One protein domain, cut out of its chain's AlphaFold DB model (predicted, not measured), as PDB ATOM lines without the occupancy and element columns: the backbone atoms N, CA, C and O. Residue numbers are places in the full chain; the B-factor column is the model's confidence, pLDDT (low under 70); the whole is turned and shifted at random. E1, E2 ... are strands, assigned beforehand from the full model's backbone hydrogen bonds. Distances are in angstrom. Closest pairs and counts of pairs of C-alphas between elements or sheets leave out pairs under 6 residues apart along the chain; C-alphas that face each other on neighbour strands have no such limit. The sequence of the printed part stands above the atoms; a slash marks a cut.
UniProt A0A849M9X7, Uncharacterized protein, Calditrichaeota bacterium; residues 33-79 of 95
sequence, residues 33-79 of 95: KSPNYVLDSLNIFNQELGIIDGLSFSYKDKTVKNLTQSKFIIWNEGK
ATOM      1  N   LYS A  33     178.928 197.230 253.524       90.88
ATOM      2  CA  LYS A  33     179.457 196.149 252.692       90.88
ATOM      3  C   LYS A  33     178.795 196.293 251.330       90.88
ATOM      4  O   LYS A  33     177.571 196.253 251.255       90.88
ATOM      5  N   SER A  34     179.592 196.461 250.281       92.81
ATOM      6  CA  SER A  34     179.101 196.650 248.913       92.81
ATOM      7  C   SER A  34     179.840 195.681 247.985       92.81
ATOM      8  O   SER A  34     180.835 196.054 247.353       92.81
ATOM      9  N   PRO A  35     179.462 194.385 248.004       91.62
ATOM     10  CA  PRO A  35     180.055 193.391 247.124       91.62
ATOM     11  C   PRO A  35     179.627 193.663 245.680       91.62
ATOM     12  O   PRO A  35     178.441 193.669 245.360       91.62
ATOM     13  N   ASN A  36     180.612 193.841 244.811       93.56
ATOM     14  CA  ASN A  36     180.438 194.064 243.386       93.56
ATOM     15  C   ASN A  36     181.135 192.959 242.597       93.56
ATOM     16  O   ASN A  36     182.083 192.319 243.071       93.56
ATOM     17  N   TYR A  37     180.667 192.744 241.373       94.31
ATOM     18  CA  TYR A  37     181.300 191.820 240.451       94.31
ATOM     19  C   TYR A  37     181.281 192.358 239.026       94.31
ATOM     20  O   TYR A  37     180.402 193.129 238.643       94.31
ATOM     21  N   VAL A  38     182.239 191.896 238.229       96.00
ATOM     22  CA  VAL A  38     182.193 192.027 236.777       96.00
ATOM     23  C   VAL A  38     182.411 190.657 236.156       96.00
ATOM     24  O   VAL A  38     183.259 189.875 236.603       96.00
ATOM     25  N   LEU A  39     181.614 190.372 235.133       96.12
ATOM     26  CA  LEU A  39     181.753 189.200 234.292       96.12
ATOM     27  C   LEU A  39     182.099 189.679 232.890       96.12
ATOM     28  O   LEU A  39     181.303 190.358 232.250       96.12
ATOM     29  N   ASP A  40     183.279 189.298 232.433       94.81
ATOM     30  CA  ASP A  40     183.703 189.490 231.055       94.81
ATOM     31  C   ASP A  40     183.791 188.117 230.398       94.81
ATOM     32  O   ASP A  40     184.335 187.180 230.984       94.81
ATOM     33  N   SER A  41     183.177 187.947 229.233       93.62
ATOM     34  CA  SER A  41     183.117 186.650 228.559       93.62
ATOM     35  C   SER A  41     183.443 186.805 227.090       93.62
ATOM     36  O   SER A  41     182.756 187.508 226.353       93.62
ATOM     37  N   LEU A  42     184.477 186.087 226.671       89.56
ATOM     38  CA  LEU A  42     184.936 186.024 225.300       89.56
ATOM     39  C   LEU A  42     184.602 184.650 224.732       89.56
ATOM     40  O   LEU A  42     185.125 183.626 225.181       89.56
ATOM     41  N   ASN A  43     183.738 184.623 223.723       87.69
ATOM     42  CA  ASN A  43     183.535 183.418 222.938       87.69
ATOM     43  C   ASN A  43     184.757 183.216 222.029       87.69
ATOM     44  O   ASN A  43     185.013 184.023 221.140       87.69
ATOM     45  N   ILE A  44     185.539 182.173 222.303       85.88
ATOM     46  CA  ILE A  44     186.760 181.840 221.560       85.88
ATOM     47  C   ILE A  44     186.402 181.094 220.275       85.88
ATOM     48  O   ILE A  44     187.029 181.294 219.238       85.88
ATOM     49  N   PHE A  45     185.413 180.209 220.349       84.75
ATOM     50  CA  PHE A  45     184.972 179.406 219.221       84.75
ATOM     51  C   PHE A  45     183.493 179.083 219.368       84.75
ATOM     52  O   PHE A  45     183.069 178.597 220.414       84.75
ATOM     53  N   ASN A  46     182.732 179.266 218.297       82.19
ATOM     54  CA  ASN A  46     181.376 178.755 218.186       82.19
ATOM     55  C   ASN A  46     181.162 178.237 216.765       82.19
ATOM     56  O   ASN A  46     181.148 179.012 215.806       82.19
ATOM     57  N   GLN A  47     180.990 176.923 216.645       75.62
ATOM     58  CA  GLN A  47     180.800 176.239 215.372       75.62
ATOM     59  C   GLN A  47     179.532 176.708 214.639       75.62
ATOM     60  O   GLN A  47     179.515 176.723 213.414       75.62
ATOM     61  N   GLU A  48     178.491 177.125 215.366       73.12
ATOM     62  CA  GLU A  48     177.222 177.585 214.782       73.12
ATOM     63  C   GLU A  48     177.330 178.981 214.159       73.12
ATOM     64  O   GLU A  48     176.547 179.322 213.276       73.12
ATOM     65  N   LEU A  49     178.313 179.782 214.584       72.38
ATOM     66  CA  LEU A  49     178.539 181.125 214.047       72.38
ATOM     67  C   LEU A  49     179.414 181.125 212.786       72.38
ATOM     68  O   LEU A  49     179.576 182.180 212.180       72.38
ATOM     69  N   GLY A  50     179.976 179.974 212.385       64.44
ATOM     70  CA  GLY A  50     180.642 179.795 211.087       64.44
ATOM     71  C   GLY A  50     181.798 180.762 210.801       64.44
ATOM     72  O   GLY A  50     182.126 180.995 209.646       64.44
ATOM     73  N   ILE A  51     182.402 181.361 211.833       65.69
ATOM     74  CA  ILE A  51     183.315 182.508 211.672       65.69
ATOM     75  C   ILE A  51     184.604 182.108 210.929       65.69
ATOM     76  O   ILE A  51     185.239 182.946 210.294       65.69
ATOM     77  N   ILE A  52     184.998 180.830 210.995       73.31
ATOM     78  CA  ILE A  52     186.200 180.302 210.340       73.31
ATOM     79  C   ILE A  52     185.860 178.966 209.670       73.31
ATOM     80  O   ILE A  52     185.786 177.929 210.332       73.31
ATOM     81  N   ASP A  53     185.669 178.994 208.351       70.44
ATOM     82  CA  ASP A  53     185.426 177.794 207.549       70.44
ATOM     83  C   ASP A  53     186.618 176.826 207.613       70.44
ATOM     84  O   ASP A  53     187.775 177.206 207.429       70.44
ATOM     85  N   GLY A  54     186.331 175.549 207.882       73.75
ATOM     86  CA  GLY A  54     187.332 174.478 207.957       73.75
ATOM     87  C   GLY A  54     188.070 174.346 209.296       73.75
ATOM     88  O   GLY A  54     188.861 173.414 209.456       73.75
ATOM     89  N   LEU A  55     187.807 175.212 210.283       77.81
ATOM     90  CA  LEU A  55     188.384 175.088 211.623       77.81
ATOM     91  C   LEU A  55     187.552 174.134 212.495       77.81
ATOM     92  O   LEU A  55     186.379 174.381 212.767       77.81
ATOM     93  N   SER A  56     188.175 173.056 212.979       75.62
ATOM     94  CA  SER A  56     187.569 172.120 213.933       75.62
ATOM     95  C   SER A  56     188.383 172.062 215.225       75.62
ATOM     96  O   SER A  56     189.608 171.972 215.195       75.62
ATOM     97  N   PHE A  57     187.695 172.131 216.366       79.00
ATOM     98  CA  PHE A  57     188.295 172.021 217.695       79.00
ATOM     99  C   PHE A  57     187.947 170.667 218.322       79.00
ATOM    100  O   PHE A  57     186.785 170.251 218.336       79.00
ATOM    101  N   SER A  58     188.946 169.982 218.878       87.50
ATOM    102  CA  SER A  58     188.763 168.725 219.604       87.50
ATOM    103  C   SER A  58     189.563 168.707 220.905       87.50
ATOM    104  O   SER A  58     190.635 169.302 221.015       87.50
ATOM    105  N   TYR A  59     189.025 168.033 221.920       85.44
ATOM    106  CA  TYR A  59     189.714 167.780 223.183       85.44
ATOM    107  C   TYR A  59     189.437 166.351 223.636       85.44
ATOM    108  O   TYR A  59     188.277 165.972 223.808       85.44
ATOM    109  N   LYS A  60     190.499 165.557 223.836       89.38
ATOM    110  CA  LYS A  60     190.409 164.126 224.185       89.38
ATOM    111  C   LYS A  60     189.433 163.368 223.270       89.38
ATOM    112  O   LYS A  60     188.477 162.763 223.749       89.38
ATOM    113  N   ASP A  61     189.637 163.507 221.959       89.44
ATOM    114  CA  ASP A  61     188.851 162.869 220.888       89.44
ATOM    115  C   ASP A  61     187.361 163.247 220.839       89.44
ATOM    116  O   ASP A  61     186.575 162.644 220.110       89.44
ATOM    117  N   LYS A  62     186.956 164.284 221.581       87.31
ATOM    118  CA  LYS A  62     185.604 164.844 221.531       87.31
ATOM    119  C   LYS A  62     185.618 166.180 220.810       87.31
ATOM    120  O   LYS A  62     186.386 167.074 221.165       87.31
ATOM    121  N   THR A  63     184.744 166.326 219.822       86.62
ATOM    122  CA  THR A  63     184.522 167.595 219.126       86.62
ATOM    123  C   THR A  63     183.947 168.628 220.090       86.62
ATOM    124  O   THR A  63     182.931 168.383 220.745       86.62
ATOM    125  N   VAL A  64     184.589 169.792 220.171       86.69
ATOM    126  CA  VAL A  64     184.134 170.926 220.978       86.69
ATOM    127  C   VAL A  64     183.385 171.874 220.054       86.69
ATOM    128  O   VAL A  64     183.981 172.437 219.146       86.69
ATOM    129  N   LYS A  65     182.076 172.039 220.273       86.94
ATOM    130  CA  LYS A  65     181.221 172.900 219.435       86.94
ATOM    131  C   LYS A  65     181.280 174.376 219.824       86.94
ATOM    132  O   LYS A  65     181.082 175.245 218.985       86.94
ATOM    133  N   ASN A  66     181.525 174.650 221.102       87.00
ATOM    134  CA  ASN A  66     181.580 175.995 221.651       87.00
ATOM    135  C   ASN A  66     182.642 176.044 222.751       87.00
ATOM    136  O   ASN A  66     182.693 175.159 223.609       87.00
ATOM    137  N   LEU A  67     183.478 177.074 222.718       88.00
ATOM    138  CA  LEU A  67     184.466 177.382 223.732       88.00
ATOM    139  C   LEU A  67     184.339 178.858 224.095       88.00
ATOM    140  O   LEU A  67     184.531 179.739 223.263       88.00
ATOM    141  N   THR A  68     184.038 179.129 225.359       90.69
ATOM    142  CA  THR A  68     183.964 180.486 225.905       90.69
ATOM    143  C   THR A  68     184.903 180.584 227.093       90.69
ATOM    144  O   THR A  68     184.894 179.722 227.973       90.69
ATOM    145  N   GLN A  69     185.720 181.630 227.115       91.69
ATOM    146  CA  GLN A  69     186.508 182.002 228.275       91.69
ATOM    147  C   GLN A  69     185.772 183.104 229.023       91.69
ATOM    148  O   GLN A  69     185.519 184.171 228.470       91.69
ATOM    149  N   SER A  70     185.476 182.857 230.293       94.44
ATOM    150  CA  SER A  70     184.870 183.849 231.175       94.44
ATOM    151  C   SER A  70     185.855 184.261 232.258       94.44
ATOM    152  O   SER A  70     186.456 183.420 232.930       94.44
ATOM    153  N   LYS A  71     186.008 185.569 232.438       94.12
ATOM    154  CA  LYS A  71     186.763 186.192 233.514       94.12
ATOM    155  C   LYS A  71     185.784 186.799 234.507       94.12
ATOM    156  O   LYS A  71     184.947 187.624 234.153       94.12
ATOM    157  N   PHE A  72     185.918 186.390 235.760       95.31
ATOM    158  CA  PHE A  72     185.100 186.881 236.857       95.31
ATOM    159  C   PHE A  72     185.980 187.640 237.842       95.31
ATOM    160  O   PHE A  72     187.010 187.120 238.279       95.31
ATOM    161  N   ILE A  73     185.595 188.868 238.178       94.44
ATOM    162  CA  ILE A  73     186.274 189.675 239.195       94.44
ATOM    163  C   ILE A  73     185.238 190.032 240.245       94.44
ATOM    164  O   ILE A  73     184.154 190.500 239.909       94.44
ATOM    165  N   ILE A  74     185.589 189.813 241.505       93.62
ATOM    166  CA  ILE A  74     184.758 190.140 242.659       93.62
ATOM    167  C   ILE A  74     185.568 191.067 243.545       93.62
ATOM    168  O   ILE A  74     186.744 190.799 243.810       93.62
ATOM    169  N   TRP A  75     184.948 192.131 244.030       93.69
ATOM    170  CA  TRP A  75     185.553 193.005 245.025       93.69
ATOM    171  C   TRP A  75     184.487 193.582 245.948       93.69
ATOM    172  O   TRP A  75     183.289 193.496 245.690       93.69
ATOM    173  N   ASN A  76     184.934 194.163 247.053       93.94
ATOM    174  CA  ASN A  76     184.080 194.907 247.961       93.94
ATOM    175  C   ASN A  76     184.428 196.389 247.837       93.94
ATOM    176  O   ASN A  76     185.567 196.771 248.093       93.94
ATOM    177  N   GLU A  77     183.456 197.202 247.441       93.56
ATOM    178  CA  GLU A  77     183.572 198.666 247.403       93.56
ATOM    179  C   GLU A  77     183.225 199.300 248.767       93.56
ATOM    180  O   GLU A  77     183.497 200.471 249.019       93.56
ATOM    181  N   GLY A  78     182.649 198.508 249.678       91.62
ATOM    182  CA  GLY A  78     182.264 198.940 251.015       91.62
ATOM    183  C   GLY A  78     183.440 199.183 251.970       91.62
ATOM    184  O   GLY A  78     184.558 198.704 251.785       91.62
ATOM    185  N   LYS A  79     183.155 199.904 253.061       89.75
ATOM    186  CA  LYS A  79     184.108 200.242 254.136       89.75
ATOM    187  C   LYS A  79     184.350 199.102 255.129       89.75
ATOM    188  O   LYS A  79     185.238 199.209 255.973       89.75
TER     189      LYS A  79
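Overview. This is residues 33 to 79 of the 95 residues of an uncharacterized protein of Calditrichaeota bacterium (UniProt A0A849M9X7). The domain is one long, narrow hairpin of two antiparallel strands, E1 and E2, side by side along the long axis, with a large irregular loop of residues 47 to 65 at one end. Within that loop residues 58 to 63 stick out, and the first and last printed residues lie near each other at the opposite end of the hairpin. The printed part has 47 residues with no named helix and two named strands, E1 and then E2, in a sheet of order E1 - E2; the class is all strand, with 23 residues, under half, in named elements. The whole is extended, with a radius of gyration of the C-alphas of 16.8 A, and is a rod spanning 53 by 23 by 10 A.

Along the chain. E1, residues 35 to 46, begins at C-alpha 35 at (180.055, 193.391, 247.124) and measures 32.5 A from first to last C-alpha. Residues 47 to 65 follow with no named element. E2, residues 66 to 76, also measures 32.5 A and ends at C-alpha 76 at (184.080, 194.907, 247.961).

Arrangement. E1 and E2 are a hairpin of antiparallel neighbour strands, with 168 degrees between their N-to-C directions. The C-alphas of Pro 35 and Asn 76 face each other at 4.4 A, and those of Asn 46 and Asn 66 at 4.4 A. N 36 and O 75 are within hydrogen-bond range at 2.8 A, as are N 71 and O 40 at 2.7 A. Between the strands, residues 58 to 59 pair with residues 62 to 63, antiparallel.

Size, cuts and confidence. The two C-alphas farthest apart, those of Gly 54 and Lys 79, are 53.0 A apart, while those of Lys 33 and Lys 79 are 6.4 A apart. The printed part has no cut. The link from E1 to E2, 19 residues, is long. The mean pLDDT of the printed part is 86.5, and residues 50 to 51 are under 70.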